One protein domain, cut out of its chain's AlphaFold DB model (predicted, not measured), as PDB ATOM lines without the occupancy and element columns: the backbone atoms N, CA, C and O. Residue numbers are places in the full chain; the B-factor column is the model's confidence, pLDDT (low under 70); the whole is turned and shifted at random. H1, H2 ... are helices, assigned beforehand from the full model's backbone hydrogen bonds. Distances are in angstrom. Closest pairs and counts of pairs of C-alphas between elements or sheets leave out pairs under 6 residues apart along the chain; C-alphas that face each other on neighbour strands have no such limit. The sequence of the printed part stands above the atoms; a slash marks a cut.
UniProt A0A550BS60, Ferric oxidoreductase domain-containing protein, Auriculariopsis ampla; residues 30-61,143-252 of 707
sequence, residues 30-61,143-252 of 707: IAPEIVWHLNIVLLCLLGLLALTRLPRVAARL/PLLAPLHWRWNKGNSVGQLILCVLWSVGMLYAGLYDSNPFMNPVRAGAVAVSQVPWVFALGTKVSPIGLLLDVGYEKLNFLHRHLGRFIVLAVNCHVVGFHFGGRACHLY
ATOM      1  N   ILE A  30     153.625 190.151 120.537       58.62
ATOM      2  CA  ILE A  30     153.017 189.373 121.642       58.62
ATOM      3  C   ILE A  30     153.263 187.853 121.499       58.62
ATOM      4  O   ILE A  30     153.354 187.117 122.489       58.62
ATOM      5  N   ALA A  31     153.388 187.347 120.268       60.34
ATOM      6  CA  ALA A  31     153.555 185.918 119.985       60.34
ATOM      7  C   ALA A  31     154.809 185.271 120.625       60.34
ATOM      8  O   ALA A  31     154.665 184.218 121.262       60.34
ATOM      9  N   PRO A  32     156.029 185.839 120.509       65.88
ATOM     10  CA  PRO A  32     157.206 185.303 121.192       65.88
ATOM     11  C   PRO A  32     157.127 185.466 122.715       65.88
ATOM     12  O   PRO A  32     157.664 184.628 123.443       65.88
ATOM     13  N   GLU A  33     156.421 186.485 123.208       77.75
ATOM     14  CA  GLU A  33     156.322 186.783 124.635       77.75
ATOM     15  C   GLU A  33     155.576 185.681 125.405       77.75
ATOM     16  O   GLU A  33     156.068 185.198 126.427       77.75
ATOM     17  N   ILE A  34     154.434 185.192 124.910       81.94
ATOM     18  CA  ILE A  34     153.670 184.123 125.587       81.94
ATOM     19  C   ILE A  34     154.468 182.810 125.633       81.94
ATOM     20  O   ILE A  34     154.512 182.129 126.663       81.94
ATOM     21  N   VAL A  35     155.126 182.455 124.523       84.62
ATOM     22  CA  VAL A  35     155.967 181.248 124.432       84.62
ATOM     23  C   VAL A  35     157.160 181.355 125.384       84.62
ATOM     24  O   VAL A  35     157.515 180.384 126.055       84.62
ATOM     25  N   TRP A  36     157.760 182.540 125.486       83.88
ATOM     26  CA  TRP A  36     158.849 182.828 126.412       83.88
ATOM     27  C   TRP A  36     158.434 182.632 127.877       83.88
ATOM     28  O   TRP A  36     159.069 181.856 128.596       83.88
ATOM     29  N   HIS A  37     157.321 183.239 128.302       86.00
ATOM     30  CA  HIS A  37     156.794 183.093 129.662       86.00
ATOM     31  C   HIS A  37     156.463 181.636 130.002       86.00
ATOM     32  O   HIS A  37     156.800 181.161 131.090       86.00
ATOM     33  N   LEU A  38     155.867 180.889 129.066       87.19
ATOM     34  CA  LEU A  38     155.570 179.471 129.266       87.19
ATOM     35  C   LEU A  38     156.847 178.646 129.488       87.19
ATOM     36  O   LEU A  38     156.885 177.802 130.384       87.19
ATOM     37  N   ASN A  39     157.911 178.904 128.722       87.38
ATOM     38  CA  ASN A  39     159.191 178.220 128.911       87.38
ATOM     39  C   ASN A  39     159.844 178.560 130.254       87.38
ATOM     40  O   ASN A  39     160.377 177.661 130.904       87.38
ATOM     41  N   ILE A  40     159.754 179.815 130.708       87.62
ATOM     42  CA  ILE A  40     160.213 180.206 132.049       87.62
ATOM     43  C   ILE A  40     159.452 179.421 133.117       87.62
ATOM     44  O   ILE A  40     160.079 178.832 133.995       87.62
ATOM     45  N   VAL A  41     158.122 179.340 133.025       88.56
ATOM     46  CA  VAL A  41     157.307 178.565 133.974       88.56
ATOM     47  C   VAL A  41     157.732 177.095 133.987       88.56
ATOM     48  O   VAL A  41     157.901 176.517 135.061       88.56
ATOM     49  N   LEU A  42     157.969 176.488 132.821       87.38
ATOM     50  CA  LEU A  42     158.440 175.103 132.722       87.38
ATOM     51  C   LEU A  42     159.827 174.907 133.346       87.38
ATOM     52  O   LEU A  42     160.045 173.916 134.048       87.38
ATOM     53  N   LEU A  43     160.750 175.852 133.150       87.62
ATOM     54  CA  LEU A  43     162.067 175.838 133.791       87.62
ATOM     55  C   LEU A  43     161.962 176.015 135.310       87.62
ATOM     56  O   LEU A  43     162.642 175.303 136.046       87.62
ATOM     57  N   CYS A  44     161.083 176.893 135.797       87.75
ATOM     58  CA  CYS A  44     160.821 177.062 137.225       87.75
ATOM     59  C   CYS A  44     160.222 175.794 137.848       87.75
ATOM     60  O   CYS A  44     160.647 175.388 138.928       87.75
ATOM     61  N   LEU A  45     159.281 175.130 137.166       86.50
ATOM     62  CA  LEU A  45     158.706 173.857 137.613       86.50
ATOM     63  C   LEU A  45     159.754 172.742 137.638       86.50
ATOM     64  O   LEU A  45     159.827 171.992 138.612       86.50
ATOM     65  N   LEU A  46     160.601 172.652 136.606       85.75
ATOM     66  CA  LEU A  46     161.726 171.718 136.588       85.75
ATOM     67  C   LEU A  46     162.709 172.014 137.728       85.75
ATOM     68  O   LEU A  46     163.136 171.088 138.412       85.75
ATOM     69  N   GLY A  47     163.033 173.288 137.955       84.62
ATOM     70  CA  GLY A  47     163.891 173.739 139.046       84.62
ATOM     71  C   GLY A  47     163.324 173.361 140.412       84.62
ATOM     72  O   GLY A  47     164.033 172.781 141.227       84.62
ATOM     73  N   LEU A  48     162.027 173.583 140.643       84.94
ATOM     74  CA  LEU A  48     161.350 173.184 141.877       84.94
ATOM     75  C   LEU A  48     161.383 171.661 142.074       84.94
ATOM     76  O   LEU A  48     161.687 171.183 143.167       84.94
ATOM     77  N   LEU A  49     161.130 170.885 141.016       82.25
ATOM     78  CA  LEU A  49     161.242 169.426 141.063       82.25
ATOM     79  C   LEU A  49     162.677 168.986 141.375       82.25
ATOM     80  O   LEU A  49     162.865 168.142 142.250       82.25
ATOM     81  N   ALA A  50     163.680 169.591 140.741       82.75
ATOM     82  CA  ALA A  50     165.086 169.326 141.026       82.75
ATOM     83  C   ALA A  50     165.433 169.655 142.488       82.75
ATOM     84  O   ALA A  50     166.024 168.818 143.164       82.75
ATOM     85  N   LEU A  51     164.971 170.792 143.028       82.81
ATOM     86  CA  LEU A  51     165.158 171.168 144.436       82.81
ATOM     87  C   LEU A  51     164.593 170.114 145.399       82.81
ATOM     88  O   LEU A  51     165.258 169.748 146.366       82.81
ATOM     89  N   THR A  52     163.411 169.555 145.115       77.94
ATOM     90  CA  THR A  52     162.846 168.468 145.943       77.94
ATOM     91  C   THR A  52     163.646 167.163 145.872       77.94
ATOM     92  O   THR A  52     163.516 166.313 146.753       77.94
ATOM     93  N   ARG A  53     164.477 166.988 144.836       75.25
ATOM     94  CA  ARG A  53     165.301 165.792 144.597       75.25
ATOM     95  C   ARG A  53     166.777 165.984 144.932       75.25
ATOM     96  O   ARG A  53     167.481 164.983 145.061       75.25
ATOM     97  N   LEU A  54     167.218 167.217 145.180       74.56
ATOM     98  CA  LEU A  54     168.587 167.539 145.586       74.56
ATOM     99  C   LEU A  54     169.109 166.690 146.756       74.56
ATOM    100  O   LEU A  54     170.244 166.235 146.647       74.56
ATOM    101  N   PRO A  55     168.341 166.385 147.825       75.06
ATOM    102  CA  PRO A  55     168.849 165.551 148.919       75.06
ATOM    103  C   PRO A  55     169.272 164.149 148.467       75.06
ATOM    104  O   PRO A  55     170.200 163.564 149.014       75.06
ATOM    105  N   ARG A  56     168.600 163.610 147.445       68.25
ATOM    106  CA  ARG A  56     168.870 162.281 146.891       68.25
ATOM    107  C   ARG A  56     170.055 162.305 145.930       68.25
ATOM    108  O   ARG A  56     170.887 161.407 145.985       68.25
ATOM    109  N   VAL A  57     170.160 163.355 145.116       68.94
ATOM    110  CA  VAL A  57     171.337 163.599 144.269       68.94
ATOM    111  C   VAL A  57     172.579 163.795 145.148       68.94
ATOM    112  O   VAL A  57     173.590 163.144 144.923       68.94
ATOM    113  N   ALA A  58     172.485 164.589 146.218       70.38
ATOM    114  CA  ALA A  58     173.567 164.792 147.180       70.38
ATOM    115  C   ALA A  58     173.972 163.488 147.890       70.38
ATOM    116  O   ALA A  58     175.156 163.177 147.937       70.38
ATOM    117  N   ALA A  59     173.009 162.686 148.364       67.25
ATOM    118  CA  ALA A  59     173.277 161.384 148.992       67.25
ATOM    119  C   ALA A  59     173.903 160.349 148.037       67.25
ATOM    120  O   ALA A  59     174.581 159.420 148.473       67.25
ATOM    121  N   ARG A  60     173.688 160.496 146.726       64.94
ATOM    122  CA  ARG A  60     174.340 159.670 145.707       64.94
ATOM    123  C   ARG A  60     175.760 160.158 145.406       64.94
ATOM    124  O   ARG A  60     176.667 159.350 145.251       64.94
ATOM    125  N   LEU A  61     175.969 161.475 145.409       65.62
ATOM    126  CA  LEU A  61     177.274 162.106 145.194       65.62
ATOM    127  C   LEU A  61     178.216 162.017 146.409       65.62
ATOM    128  O   LEU A  61     179.408 162.277 146.253       65.62
ATOM    129  N   PRO A 143     150.152 158.927 149.346       66.44
ATOM    130  CA  PRO A 143     148.777 158.531 149.024       66.44
ATOM    131  C   PRO A 143     148.189 159.326 147.845       66.44
ATOM    132  O   PRO A 143     147.407 158.776 147.078       66.44
ATOM    133  N   LEU A 144     148.621 160.576 147.642       64.31
ATOM    134  CA  LEU A 144     148.184 161.420 146.520       64.31
ATOM    135  C   LEU A 144     148.819 161.014 145.180       64.31
ATOM    136  O   LEU A 144     148.204 161.174 144.131       64.31
ATOM    137  N   LEU A 145     150.042 160.471 145.203       65.94
ATOM    138  CA  LEU A 145     150.783 160.076 143.998       65.94
ATOM    139  C   LEU A 145     150.538 158.619 143.565       65.94
ATOM    140  O   LEU A 145     150.900 158.241 142.450       65.94
ATOM    141  N   ALA A 146     149.905 157.797 144.407       67.50
ATOM    142  CA  ALA A 146     149.613 156.397 144.097       67.50
ATOM    143  C   ALA A 146     148.762 156.198 142.817       67.50
ATOM    144  O   ALA A 146     149.124 155.336 142.010       67.50
ATOM    145  N   PRO A 147     147.714 157.006 142.538       73.69
ATOM    146  CA  PRO A 147     146.939 156.887 141.297       73.69
ATOM    147  C   PRO A 147     147.749 157.239 140.039       73.69
ATOM    148  O   PRO A 147     147.550 156.647 138.982       73.69
ATOM    149  N   LEU A 148     148.718 158.157 140.148       67.81
ATOM    150  CA  LEU A 148     149.584 158.586 139.038       67.81
ATOM    151  C   LEU A 148     150.550 157.479 138.578       67.81
ATOM    152  O   LEU A 148     151.060 157.514 137.455       67.81
ATOM    153  N   HIS A 149     150.795 156.479 139.426       73.06
ATOM    154  CA  HIS A 149     151.632 155.323 139.107       73.06
ATOM    155  C   HIS A 149     150.845 154.173 138.459       73.06
ATOM    156  O   HIS A 149     151.456 153.194 138.018       73.06
ATOM    157  N   TRP A 150     149.513 154.281 138.363       78.19
ATOM    158  CA  TRP A 150     148.691 153.288 137.681       78.19
ATOM    159  C   TRP A 150     149.096 153.187 136.203       78.19
ATOM    160  O   TRP A 150     149.422 154.185 135.560       78.19
ATOM    161  N   ARG A 151     149.152 151.966 135.663       75.44
ATOM    162  CA  ARG A 151     149.597 151.710 134.289       75.44
ATOM    163  C   ARG A 151     148.386 151.643 133.370       75.44
ATOM    164  O   ARG A 151     147.590 150.722 133.482       75.44
ATOM    165  N   TRP A 152     148.287 152.607 132.459       63.31
ATOM    166  CA  TRP A 152     147.208 152.682 131.472       63.31
ATOM    167  C   TRP A 152     147.442 151.734 130.280       63.31
ATOM    168  O   TRP A 152     146.492 151.232 129.698       63.31
ATOM    169  N   ASN A 153     148.702 151.448 129.925       72.81
ATOM    170  CA  ASN A 153     149.079 150.506 128.859       72.81
ATOM    171  C   ASN A 153     150.395 149.779 129.195       72.81
ATOM    172  O   ASN A 153     151.105 150.183 130.117       72.81
ATOM    173  N   LYS A 154     150.773 148.750 128.412       66.19
ATOM    174  CA  LYS A 154     151.995 147.926 128.606       66.19
ATOM    175  C   LYS A 154     153.332 148.708 128.644       66.19
ATOM    176  O   LYS A 154     154.361 148.095 128.907       66.19
ATOM    177  N   GLY A 155     153.334 150.029 128.430       66.12
ATOM    178  CA  GLY A 155     154.539 150.871 128.451       66.12
ATOM    179  C   GLY A 155     154.476 152.186 129.245       66.12
ATOM    180  O   GLY A 155     155.538 152.642 129.656       66.12
ATOM    181  N   ASN A 156     153.296 152.775 129.509       74.12
ATOM    182  CA  ASN A 156     153.184 154.134 130.080       74.12
ATOM    183  C   ASN A 156     152.275 154.197 131.326       74.12
ATOM    184  O   ASN A 156     151.232 153.534 131.376       74.12
ATOM    185  N   SER A 157     152.641 155.023 132.313       83.62
ATOM    186  CA  SER A 157     151.806 155.320 133.487       83.62
ATOM    187  C   SER A 157     150.804 156.454 133.231       83.62
ATOM    188  O   SER A 157     150.985 157.279 132.334       83.62
ATOM    189  N   VAL A 158     149.750 156.524 134.047       80.00
ATOM    190  CA  VAL A 158     148.745 157.602 134.024       80.00
ATOM    191  C   VAL A 158     149.397 158.968 134.254       80.00
ATOM    192  O   VAL A 158     149.063 159.925 133.565       80.00
ATOM    193  N   GLY A 159     150.392 159.064 135.140       81.00
ATOM    194  CA  GLY A 159     151.148 160.302 135.347       81.00
ATOM    195  C   GLY A 159     151.953 160.746 134.126       81.00
ATOM    196  O   GLY A 159     152.011 161.937 133.842       81.00
ATOM    197  N   GLN A 160     152.510 159.807 133.358       84.06
ATOM    198  CA  GLN A 160     153.183 160.128 132.095       84.06
ATOM    199  C   GLN A 160     152.192 160.660 131.054       84.06
ATOM    200  O   GLN A 160     152.497 161.622 130.353       84.06
ATOM    201  N   LEU A 161     150.991 160.079 130.989       84.94
ATOM    202  CA  LEU A 161     149.927 160.558 130.108       84.94
ATOM    203  C   LEU A 161     149.458 161.964 130.501       84.94
ATOM    204  O   LEU A 161     149.394 162.837 129.640       84.94
ATOM    205  N   ILE A 162     149.181 162.197 131.788       85.50
ATOM    206  CA  ILE A 162     148.775 163.513 132.303       85.50
ATOM    207  C   ILE A 162     149.845 164.560 131.993       85.50
ATOM    208  O   ILE A 162     149.509 165.644 131.530       85.50
ATOM    209  N   LEU A 163     151.127 164.231 132.176       87.06
ATOM    210  CA  LEU A 163     152.225 165.137 131.844       87.06
ATOM    211  C   LEU A 163     152.245 165.493 130.350       87.06
ATOM    212  O   LEU A 163     152.346 166.669 130.013       87.06
ATOM    213  N   CYS A 164     152.104 164.506 129.458       88.12
ATOM    214  CA  CYS A 164     152.028 164.755 128.017       88.12
ATOM    215  C   CYS A 164     150.823 165.628 127.640       88.12
ATOM    216  O   CYS A 164     150.953 166.515 126.799       88.12
ATOM    217  N   VAL A 165     149.663 165.397 128.266       89.00
ATOM    218  CA  VAL A 165     148.443 166.180 128.028       89.00
ATOM    219  C   VAL A 165     148.618 167.615 128.515       89.00
ATOM    220  O   VAL A 165     148.371 168.533 127.744       89.00
ATOM    221  N   LEU A 166     149.093 167.823 129.746       88.62
ATOM    222  CA  LEU A 166     149.337 169.162 130.292       88.62
ATOM    223  C   LEU A 166     150.356 169.934 129.452       88.62
ATOM    224  O   LEU A 166     150.139 171.107 129.153       88.62
ATOM    225  N   TRP A 167     151.424 169.265 129.012       91.12
ATOM    226  CA  TRP A 167     152.409 169.863 128.118       91.12
ATOM    227  C   TRP A 167     151.782 170.273 126.781       91.12
ATOM    228  O   TRP A 167     151.946 171.408 126.339       91.12
ATOM    229  N   SER A 168     151.025 169.374 126.145       90.56
ATOM    230  CA  SER A 168     150.340 169.672 124.886       90.56
ATOM    231  C   SER A 168     149.314 170.789 125.028       90.56
ATOM    232  O   SER A 168     149.259 171.648 124.159       90.56
ATOM    233  N   VAL A 169     148.538 170.825 126.114       91.06
ATOM    234  CA  VAL A 169     147.569 171.899 126.377       91.06
ATOM    235  C   VAL A 169     148.279 173.237 126.557       91.06
ATOM    236  O   VAL A 169     147.860 174.213 125.946       91.06
ATOM    237  N   GLY A 170     149.376 173.288 127.319       89.00
ATOM    238  CA  GLY A 170     150.164 174.512 127.487       89.00
ATOM    239  C   GLY A 170     150.722 175.032 126.161       89.00
ATOM    240  O   GLY A 170     150.604 176.216 125.857       89.00
ATOM    241  N   MET A 171     151.260 174.139 125.327       89.75
ATOM    242  CA  MET A 171     151.809 174.521 124.023       89.75
ATOM    243  C   MET A 171     150.733 174.880 122.994       89.75
ATOM    244  O   MET A 171     150.929 175.793 122.197       89.75
ATOM    245  N   LEU A 172     149.577 174.211 123.023       88.12
ATOM    246  CA  LEU A 172     148.424 174.581 122.201       88.12
ATOM    247  C   LEU A 172     147.846 175.925 122.638       88.12
ATOM    248  O   LEU A 172     147.537 176.742 121.783       88.12
ATOM    249  N   TYR A 173     147.765 176.197 123.939       87.25
ATOM    250  CA  TYR A 173     147.391 177.513 124.446       87.25
ATOM    251  C   TYR A 173     148.369 178.582 123.946       87.25
ATOM    252  O   TYR A 173     147.952 179.573 123.353       87.25
ATOM    253  N   ALA A 174     149.678 178.343 124.069       85.50
ATOM    254  CA  ALA A 174     150.683 179.266 123.555       85.50
ATOM    255  C   ALA A 174     150.616 179.454 122.033       85.50
ATOM    256  O   ALA A 174     150.976 180.528 121.573       85.50
ATOM    257  N   GLY A 175     150.138 178.471 121.262       82.56
ATOM    258  CA  GLY A 175     149.983 178.569 119.806       82.56
ATOM    259  C   GLY A 175     148.630 179.100 119.309       82.56
ATOM    260  O   GLY A 175     148.567 179.587 118.186       82.56
ATOM    261  N   LEU A 176     147.561 178.993 120.105       84.44
ATOM    262  CA  LEU A 176     146.175 179.262 119.682       84.44
ATOM    263  C   LEU A 176     145.492 180.398 120.456       84.44
ATOM    264  O   LEU A 176     144.435 180.863 120.035       84.44
ATOM    265  N   TYR A 177     146.036 180.832 121.597       82.88
ATOM    266  CA  TYR A 177     145.407 181.860 122.426       82.88
ATOM    267  C   TYR A 177     145.357 183.202 121.697       82.88
ATOM    268  O   TYR A 177     146.406 183.785 121.448       82.88
ATOM    269  N   ASP A 178     144.157 183.685 121.384       75.12
ATOM    270  CA  ASP A 178     143.918 184.941 120.658       75.12
ATOM    271  C   ASP A 178     144.598 185.010 119.274       75.12
ATOM    272  O   ASP A 178     144.918 186.072 118.758       75.12
ATOM    273  N   SER A 179     144.859 183.852 118.654       73.44
ATOM    274  CA  SER A 179     145.414 183.790 117.299       73.44
ATOM    275  C   SER A 179     144.869 182.612 116.515       73.44
ATOM    276  O   SER A 179     144.818 181.485 117.008       73.44
ATOM    277  N   ASN A 180     144.561 182.845 115.244       73.81
ATOM    278  CA  ASN A 180     144.259 181.763 114.323       73.81
ATOM    279  C   ASN A 180     145.577 181.178 113.767       73.81
ATOM    280  O   ASN A 180     146.311 181.904 113.090       73.81
ATOM    281  N   PRO A 181     145.875 179.882 113.988       68.38
ATOM    282  CA  PRO A 181     147.139 179.258 113.580       68.38
ATOM    283  C   PRO A 181     147.368 179.268 112.062       68.38
ATOM    284  O   PRO A 181     148.502 179.131 111.613       68.38
ATOM    285  N   PHE A 182     146.305 179.436 111.268       67.62
ATOM    286  CA  PHE A 182     146.390 179.514 109.809       67.62
ATOM    287  C   PHE A 182     146.556 180.944 109.282       67.62
ATOM    288  O   PHE A 182     146.953 181.109 108.134       67.62
ATOM    289  N   MET A 183     146.270 181.960 110.104       68.81
ATOM    290  CA  MET A 183     146.423 183.376 109.737       68.81
ATOM    291  C   MET A 183     147.710 183.981 110.303       68.81
ATOM    292  O   MET A 183     148.291 184.849 109.665       68.81
ATOM    293  N   ASN A 184     148.189 183.488 111.452       72.62
ATOM    294  CA  ASN A 184     149.478 183.863 112.033       72.62
ATOM    295  C   ASN A 184     150.405 182.629 112.124       72.62
ATOM    296  O   ASN A 184     150.555 182.021 113.191       72.62
ATOM    297  N   PRO A 185     151.012 182.208 110.995       80.31
ATOM    298  CA  PRO A 185     151.849 181.011 110.955       80.31
ATOM    299  C   PRO A 185     153.135 181.154 111.776       80.31
ATOM    300  O   PRO A 185     153.678 180.151 112.245       80.31
ATOM    301  N   VAL A 186     153.633 182.378 111.980       81.69
ATOM    302  CA  VAL A 186     154.890 182.660 112.697       81.69
ATOM    303  C   VAL A 186     154.847 182.094 114.116       81.69
ATOM    304  O   VAL A 186     155.803 181.461 114.566       81.69
ATOM    305  N   ARG A 187     153.698 182.206 114.786       81.00
ATOM    306  CA  ARG A 187     153.503 181.711 116.151       81.00
ATOM    307  C   ARG A 187     153.596 180.188 116.277       81.00
ATOM    308  O   ARG A 187     154.210 179.688 117.219       81.00
ATOM    309  N   ALA A 188     153.064 179.439 115.309       84.81
ATOM    310  CA  ALA A 188     153.224 177.982 115.265       84.81
ATOM    311  C   ALA A 188     154.703 177.581 115.090       84.81
ATOM    312  O   ALA A 188     155.169 176.624 115.715       84.81
ATOM    313  N   GLY A 189     155.461 178.362 114.311       84.38
ATOM    314  CA  GLY A 189     156.912 178.215 114.173       84.38
ATOM    315  C   GLY A 189     157.662 178.504 115.479       84.38
ATOM    316  O   GLY A 189     158.503 177.706 115.891       84.38
ATOM    317  N   ALA A 190     157.307 179.583 116.185       85.12
ATOM    318  CA  ALA A 190     157.898 179.935 117.479       85.12
ATOM    319  C   ALA A 190     157.667 178.844 118.542       85.12
ATOM    320  O   ALA A 190     158.597 178.452 119.256       85.12
ATOM    321  N   VAL A 191     156.453 178.282 118.598       88.88
ATOM    322  CA  VAL A 191     156.150 177.129 119.457       88.88
ATOM    323  C   VAL A 191     157.040 175.943 119.085       88.88
ATOM    324  O   VAL A 191     157.663 175.377 119.979       88.88
ATOM    325  N   ALA A 192     157.184 175.602 117.799       90.31
ATOM    326  CA  ALA A 192     158.029 174.487 117.362       90.31
ATOM    327  C   ALA A 192     159.502 174.652 117.779       90.31
ATOM    328  O   ALA A 192     160.081 173.743 118.381       90.31
ATOM    329  N   VAL A 193     160.094 175.821 117.512       90.06
ATOM    330  CA  VAL A 193     161.497 176.124 117.842       90.06
ATOM    331  C   VAL A 193     161.735 176.048 119.349       90.06
ATOM    332  O   VAL A 193     162.729 175.471 119.790       90.06
ATOM    333  N   SER A 194     160.791 176.539 120.155       91.19
ATOM    334  CA  SER A 194     160.922 176.521 121.614       91.19
ATOM    335  C   SER A 194     160.998 175.115 122.228       91.19
ATOM    336  O   SER A 194     161.507 174.956 123.335       91.19
ATOM    337  N   GLN A 195     160.542 174.075 121.518       93.25
ATOM    338  CA  GLN A 195     160.597 172.692 122.004       93.25
ATOM    339  C   GLN A 195     161.931 171.993 121.708       93.25
ATOM    340  O   GLN A 195     162.235 170.970 122.325       93.25
ATOM    341  N   VAL A 196     162.746 172.527 120.790       90.50
ATOM    342  CA  VAL A 196     164.015 171.910 120.367       90.50
ATOM    343  C   VAL A 196     164.987 171.700 121.541       90.50
ATOM    344  O   VAL A 196     165.488 170.578 121.680       90.50
ATOM    345  N   PRO A 197     165.217 172.682 122.442       88.56
ATOM    346  CA  PRO A 197     166.105 172.487 123.591       88.56
ATOM    347  C   PRO A 197     165.646 171.354 124.517       88.56
ATOM    348  O   PRO A 197     166.465 170.571 124.997       88.56
ATOM    349  N   TRP A 198     164.334 171.214 124.726       90.25
ATOM    350  CA  TRP A 198     163.750 170.169 125.568       90.25
ATOM    351  C   TRP A 198     163.902 168.777 124.954       90.25
ATOM    352  O   TRP A 198     164.272 167.829 125.649       90.25
ATOM    353  N   VAL A 199     163.669 168.651 123.645       90.44
ATOM    354  CA  VAL A 199     163.881 167.396 122.908       90.44
ATOM    355  C   VAL A 199     165.337 166.960 123.001       90.44
ATOM    356  O   VAL A 199     165.593 165.787 123.279       90.44
ATOM    357  N   PHE A 200     166.275 167.892 122.825       86.25
ATOM    358  CA  PHE A 200     167.701 167.612 122.946       86.25
ATOM    359  C   PHE A 200     168.069 167.192 124.375       86.25
ATOM    360  O   PHE A 200     168.661 166.131 124.574       86.25
ATOM    361  N   ALA A 201     167.633 167.955 125.380       85.19
ATOM    362  CA  ALA A 201     167.926 167.680 126.784       85.19
ATOM    363  C   ALA A 201     167.366 166.331 127.268       85.19
ATOM    364  O   ALA A 201     167.990 165.679 128.103       85.19
ATOM    365  N   LEU A 202     166.217 165.885 126.751       84.62
ATOM    366  CA  LEU A 202     165.602 164.594 127.093       84.62
ATOM    367  C   LEU A 202     166.100 163.426 126.219       84.62
ATOM    368  O   LEU A 202     165.854 162.268 126.554       84.62
ATOM    369  N   GLY A 203     166.759 163.715 125.092       79.06
ATOM    370  CA  GLY A 203     167.160 162.731 124.082       79.06
ATOM    371  C   GLY A 203     168.537 162.102 124.303       79.06
ATOM    372  O   GLY A 203     168.813 161.036 123.749       79.06
ATOM    373  N   THR A 204     169.402 162.716 125.113       80.31
ATOM    374  CA  THR A 204     170.757 162.208 125.366       80.31
ATOM    375  C   THR A 204     170.762 161.069 126.394       80.31
ATOM    376  O   THR A 204     170.024 161.092 127.379       80.31
ATOM    377  N   LYS A 205     171.638 160.067 126.198       71.62
ATOM    378  CA  LYS A 205     171.823 158.947 127.152       71.62
ATOM    379  C   LYS A 205     172.233 159.438 128.546       71.62
ATOM    380  O   LYS A 205     171.817 158.861 129.544       71.62
ATOM    381  N   VAL A 206     172.999 160.529 128.594       73.19
ATOM    382  CA  VAL A 206     173.281 161.311 129.803       73.19
ATOM    383  C   VAL A 206     172.464 162.599 129.709       73.19
ATOM    384  O   VAL A 206     172.958 163.642 129.283       73.19
ATOM    385  N   SER A 207     171.165 162.495 129.993       78.19
ATOM    386  CA  SER A 207     170.254 163.641 129.995       78.19
ATOM    387  C   SER A 207     170.595 164.561 131.169       78.19
ATOM    388  O   SER A 207     170.531 164.094 132.307       78.19
ATOM    389  N   PRO A 208     170.903 165.857 130.952       77.62
ATOM    390  CA  PRO A 208     171.078 166.813 132.049       77.62
ATOM    391  C   PRO A 208     169.851 166.860 132.972       77.62
ATOM    392  O   PRO A 208     169.980 166.977 134.187       77.62
ATOM    393  N   ILE A 209     168.655 166.684 132.402       81.38
ATOM    394  CA  ILE A 209     167.392 166.592 133.145       81.38
ATOM    395  C   ILE A 209     167.309 165.270 133.919       81.38
ATOM    396  O   ILE A 209     166.918 165.264 135.083       81.38
ATOM    397  N   GLY A 210     167.713 164.154 133.304       78.19
ATOM    398  CA  GLY A 210     167.808 162.856 133.981       78.19
ATOM    399  C   GLY A 210     168.775 162.869 135.167       78.19
ATOM    400  O   GLY A 210     168.456 162.309 136.213       78.19
ATOM    401  N   LEU A 211     169.899 163.580 135.036       77.00
ATOM    402  CA  LEU A 211     170.869 163.805 136.109       77.00
ATOM    403  C   LEU A 211     170.263 164.631 137.253       77.00
ATOM    404  O   LEU A 211     170.355 164.234 138.410       77.00
ATOM    405  N   LEU A 212     169.600 165.749 136.934       79.81
ATOM    406  CA  LEU A 212     168.968 166.628 137.928       79.81
ATOM    407  C   LEU A 212     167.815 165.951 138.684       79.81
ATOM    408  O   LEU A 212     167.581 166.255 139.854       79.81
ATOM    409  N   LEU A 213     167.084 165.051 138.025       77.75
ATOM    410  CA  LEU A 213     165.917 164.382 138.605       77.75
ATOM    411  C   LEU A 213     166.225 162.998 139.202       77.75
ATOM    412  O   LEU A 213     165.342 162.424 139.844       77.75
ATOM    413  N   ASP A 214     167.443 162.475 139.016       74.81
ATOM    414  CA  ASP A 214     167.824 161.087 139.335       74.81
ATOM    415  C   ASP A 214     166.882 160.066 138.659       74.81
ATOM    416  O   ASP A 214     166.396 159.108 139.266       74.81
ATOM    417  N   VAL A 215     166.559 160.314 137.384       77.06
ATOM    418  CA  VAL A 215     165.655 159.485 136.575       77.06
ATOM    419  C   VAL A 215     166.392 158.980 135.336       77.06
ATOM    420  O   VAL A 215     166.913 159.766 134.547       77.06
ATOM    421  N   GLY A 216     166.399 157.657 135.150       74.50
ATOM    422  CA  GLY A 216     167.029 157.006 134.002       74.50
ATOM    423  C   GLY A 216     166.429 157.436 132.661       74.50
ATOM    424  O   GLY A 216     165.231 157.727 132.549       74.50
ATOM    425  N   TYR A 217     167.269 157.455 131.626       74.62
ATOM    426  CA  TYR A 217     166.900 157.838 130.259       74.62
ATOM    427  C   TYR A 217     165.660 157.081 129.754       74.62
ATOM    428  O   TYR A 217     164.754 157.665 129.158       74.62
ATOM    429  N   GLU A 218     165.554 155.789 130.059       74.44
ATOM    430  CA  GLU A 218     164.435 154.931 129.672       74.44
ATOM    431  C   GLU A 218     163.085 155.413 130.219       74.44
ATOM    432  O   GLU A 218     162.046 155.175 129.599       74.44
ATOM    433  N   LYS A 219     163.091 156.118 131.356       77.62
ATOM    434  CA  LYS A 219     161.887 156.676 131.979       77.62
ATOM    435  C   LYS A 219     161.532 158.063 131.463       77.62
ATOM    436  O   LYS A 219     160.382 158.446 131.640       77.62
ATOM    437  N   LEU A 220     162.457 158.787 130.828       82.19
ATOM    438  CA  LEU A 220     162.228 160.115 130.234       82.19
ATOM    439  C   LEU A 220     162.003 160.067 128.716       82.19
ATOM    440  O   LEU A 220     161.399 160.978 128.150       82.19
ATOM    441  N   ASN A 221     162.403 158.978 128.055       83.44
ATOM    442  CA  ASN A 221     162.305 158.817 126.602       83.44
ATOM    443  C   ASN A 221     160.861 158.948 126.064       83.44
ATOM    444  O   ASN A 221     160.653 159.390 124.935       83.44
ATOM    445  N   PHE A 222     159.834 158.613 126.858       85.88
ATOM    446  CA  PHE A 222     158.439 158.804 126.435       85.88
ATOM    447  C   PHE A 222     158.119 160.285 126.158       85.88
ATOM    448  O   PHE A 222     157.417 160.580 125.190       85.88
ATOM    449  N   LEU A 223     158.663 161.204 126.967       86.44
ATOM    450  CA  LEU A 223     158.435 162.640 126.839       86.44
ATOM    451  C   LEU A 223     159.207 163.197 125.638       86.44
ATOM    452  O   LEU A 223     158.628 163.923 124.841       86.44
ATOM    453  N   HIS A 224     160.454 162.762 125.426       90.25
ATOM    454  CA  HIS A 224     161.222 163.079 124.213       90.25
ATOM    455  C   HIS A 224     160.446 162.714 122.932       90.25
ATOM    456  O   HIS A 224     160.284 163.545 122.037       90.25
ATOM    457  N   ARG A 225     159.892 161.493 122.867       89.56
ATOM    458  CA  ARG A 225     159.080 161.040 121.721       89.56
ATOM    459  C   ARG A 225     157.807 161.868 121.538       89.56
ATOM    460  O   ARG A 225     157.399 162.104 120.402       89.56
ATOM    461  N   HIS A 226     157.164 162.282 122.630       91.25
ATOM    462  CA  HIS A 226     155.969 163.128 122.589       91.25
ATOM    463  C   HIS A 226     156.281 164.523 122.039       91.25
ATOM    464  O   HIS A 226     155.617 164.977 121.110       91.25
ATOM    465  N   LEU A 227     157.342 165.158 122.540       91.88
ATOM    466  CA  LEU A 227     157.789 166.471 122.077       91.88
ATOM    467  C   LEU A 227     158.216 166.456 120.609       91.88
ATOM    468  O   LEU A 227     157.839 167.352 119.861       91.88
ATOM    469  N   GLY A 228     158.921 165.409 120.162       89.00
ATOM    470  CA  GLY A 228     159.281 165.252 118.751       89.00
ATOM    471  C   GLY A 228     158.057 165.223 117.827       89.00
ATOM    472  O   GLY A 228     158.035 165.905 116.806       89.00
ATOM    473  N   ARG A 229     156.990 164.507 118.214       92.25
ATOM    474  CA  ARG A 229     155.719 164.499 117.463       92.25
ATOM    475  C   ARG A 229     155.034 165.863 117.474       92.25
ATOM    476  O   ARG A 229     154.464 166.267 116.464       92.25
ATOM    477  N   PHE A 230     155.096 166.570 118.599       89.88
ATOM    478  CA  PHE A 230     154.503 167.895 118.730       89.88
ATOM    479  C   PHE A 230     155.213 168.941 117.854       89.88
ATOM    480  O   PHE A 230     154.540 169.741 117.210       89.88
ATOM    481  N   ILE A 231     156.547 168.887 117.746       91.88
ATOM    482  CA  ILE A 231     157.318 169.732 116.816       91.88
ATOM    483  C   ILE A 231     156.858 169.500 115.379       91.88
ATOM    484  O   ILE A 231     156.567 170.459 114.672       91.88
ATOM    485  N   VAL A 232     156.739 168.237 114.957       91.56
ATOM    486  CA  VAL A 232     156.272 167.903 113.603       91.56
ATOM    487  C   VAL A 232     154.877 168.481 113.350       91.56
ATOM    488  O   VAL A 232     154.640 169.055 112.290       91.56
ATOM    489  N   LEU A 233     153.960 168.387 114.316       89.94
ATOM    490  CA  LEU A 233     152.627 168.983 114.200       89.94
ATOM    491  C   LEU A 233     152.687 170.515 114.056       89.94
ATOM    492  O   LEU A 233     152.043 171.071 113.167       89.94
ATOM    493  N   ALA A 234     153.473 171.191 114.895       86.12
ATOM    494  CA  ALA A 234     153.598 172.648 114.898       86.12
ATOM    495  C   ALA A 234     154.263 173.190 113.617       86.12
ATOM    496  O   ALA A 234     153.778 174.164 113.042       86.12
ATOM    497  N   VAL A 235     155.302 172.517 113.108       89.25
ATOM    498  CA  VAL A 235     155.950 172.859 111.827       89.25
ATOM    499  C   VAL A 235     154.985 172.683 110.657       89.25
ATOM    500  O   VAL A 235     154.910 173.552 109.793       89.25
ATOM    501  N   ASN A 236     154.196 171.605 110.634       87.38
ATOM    502  CA  ASN A 236     153.182 171.434 109.591       87.38
ATOM    503  C   ASN A 236     152.122 172.543 109.642       87.38
ATOM    504  O   ASN A 236     151.775 173.091 108.601       87.38
ATOM    505  N   CYS A 237     151.657 172.937 110.833       84.88
ATOM    506  CA  CYS A 237     150.730 174.067 110.975       84.88
ATOM    507  C   CYS A 237     151.347 175.383 110.466       84.88
ATOM    508  O   CYS A 237     150.683 176.124 109.745       84.88
ATOM    509  N   HIS A 238     152.624 175.637 110.773       85.50
ATOM    510  CA  HIS A 238     153.379 176.800 110.290       85.50
ATOM    511  C   HIS A 238     153.463 176.846 108.753       85.50
ATOM    512  O   HIS A 238     153.131 177.861 108.143       85.50
ATOM    513  N   VAL A 239     153.840 175.732 108.117       83.06
ATOM    514  CA  VAL A 239     153.961 175.634 106.650       83.06
ATOM    515  C   VAL A 239     152.600 175.791 105.966       83.06
ATOM    516  O   VAL A 239     152.469 176.533 104.991       83.06
ATOM    517  N   VAL A 240     151.566 175.130 106.492       83.06
ATOM    518  CA  VAL A 240     150.199 175.211 105.962       83.06
ATOM    519  C   VAL A 240     149.652 176.638 106.074       83.06
ATOM    520  O   VAL A 240     149.086 177.143 105.106       83.06
ATOM    521  N   GLY A 241     149.866 177.324 107.201       78.00
ATOM    522  CA  GLY A 241     149.422 178.707 107.383       78.00
ATOM    523  C   GLY A 241     150.028 179.675 106.359       78.00
ATOM    524  O   GLY A 241     149.293 180.449 105.750       78.00
ATOM    525  N   PHE A 242     151.329 179.572 106.054       76.12
ATOM    526  CA  PHE A 242     151.941 180.376 104.983       76.12
ATOM    527  C   PHE A 242     151.347 180.074 103.604       76.12
ATOM    528  O   PHE A 242     151.116 180.986 102.805       76.12
ATOM    529  N   HIS A 243     151.048 178.803 103.329       75.12
ATOM    530  CA  HIS A 243     150.505 178.404 102.038       75.12
ATOM    531  C   HIS A 243     149.077 178.934 101.801       75.12
ATOM    532  O   HIS A 243     148.756 179.353 100.682       75.12
ATOM    533  N   PHE A 244     148.221 178.941 102.827       70.00
ATOM    534  CA  PHE A 244     146.841 179.430 102.717       70.00
ATOM    535  C   PHE A 244     146.721 180.952 102.913       70.00
ATOM    536  O   PHE A 244     145.982 181.594 102.162       70.00
ATOM    537  N   GLY A 245     147.492 181.554 103.826       60.16
ATOM    538  CA  GLY A 245     147.518 183.007 104.044       60.16
ATOM    539  C   GLY A 245     147.992 183.791 102.813       60.16
ATOM    540  O   GLY A 245     147.385 184.798 102.441       60.16
ATOM    541  N   GLY A 246     148.994 183.272 102.090       54.62
ATOM    542  CA  GLY A 246     149.481 183.882 100.845       54.62
ATOM    543  C   GLY A 246     148.434 183.931  99.721       54.62
ATOM    544  O   GLY A 246     148.451 184.843  98.896       54.62
ATOM    545  N   ARG A 247     147.470 182.999  99.706       48.97
ATOM    546  CA  ARG A 247     146.383 182.975  98.708       48.97
ATOM    547  C   ARG A 247     145.234 183.928  99.052       48.97
ATOM    548  O   ARG A 247     144.630 184.483  98.138       48.97
ATOM    549  N   ALA A 248     144.963 184.171 100.336       45.62
ATOM    550  CA  ALA A 248     143.937 185.122 100.772       45.62
ATOM    551  C   ALA A 248     144.339 186.588 100.503       45.62
ATOM    552  O   ALA A 248     143.505 187.387 100.077       45.62
ATOM    553  N   CYS A 249     145.626 186.922 100.654       43.91
ATOM    554  CA  CYS A 249     146.150 188.265 100.370       43.91
ATOM    555  C   CYS A 249     146.095 188.608  98.863       43.91
ATOM    556  O   CYS A 249     145.795 189.739  98.478       43.91
ATOM    557  N   HIS A 250     146.271 187.603  97.998       44.59
ATOM    558  CA  HIS A 250     146.154 187.757  96.543       44.59
ATOM    559  C   HIS A 250     144.708 187.997  96.068       44.59
ATOM    560  O   HIS A 250     144.495 188.657  95.052       44.59
ATOM    561  N   LEU A 251     143.713 187.495  96.810       45.66
ATOM    562  CA  LEU A 251     142.289 187.726  96.541       45.66
ATOM    563  C   LEU A 251     141.810 189.100  97.039       45.66
ATOM    564  O   LEU A 251     140.982 189.715  96.376       45.66
ATOM    565  N   TYR A 252     142.360 189.621  98.143       38.66
ATOM    566  CA  TYR A 252     142.021 190.963  98.645       38.66
ATOM    567  C   TYR A 252     142.673 192.102  97.834       38.66
ATOM    568  O   TYR A 252     142.016 193.111  97.583       38.66
TER     569      TYR A 252
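AT A GLANCE: This is residues 30 to 61 and 143 to 252 of the 707 residues of the protein "Ferric oxidoreductase domain-containing protein" of Auriculariopsis ampla (UniProt A0A550BS60). What shape? H5, H3, H2 and H1 make a loose up-and-down bundle, each running against the one before; short H4 packs on H1. What builds it? It has 142 printed residues, five named helices and no named strand: all helix. It spans 66 by 31 by 29 A, with a radius of gyration of the C-alphas of 18.0 A.

IN THESE COORDINATES: Which helix is longest? H5, residues 217 to 252, 52.1 A long, ends at (142.021, 190.963, 98.645). The others? H1, residues 30 to 61, begins at (153.017, 189.373, 121.642); H2 is 158 to 176, H3 185 to 203, H4 208 to 213.

HOW THE PARTS SIT: Which is the hub? The hub, H3, touches H5 opposite ways at a shallow tilt of 15 degrees; their closest C-alphas, Pro 185 and His 238, are 4.5 A apart. Backbones? In H2 and H4 every O i to N i+4 pair is within hydrogen-bond range.

THE WHOLE: Any cut? Residues 62 to 142 are not printed; C-alphas 61 and 143 are 29.0 A apart. Low confidence? The 27 residues under 70 include 245 to 252.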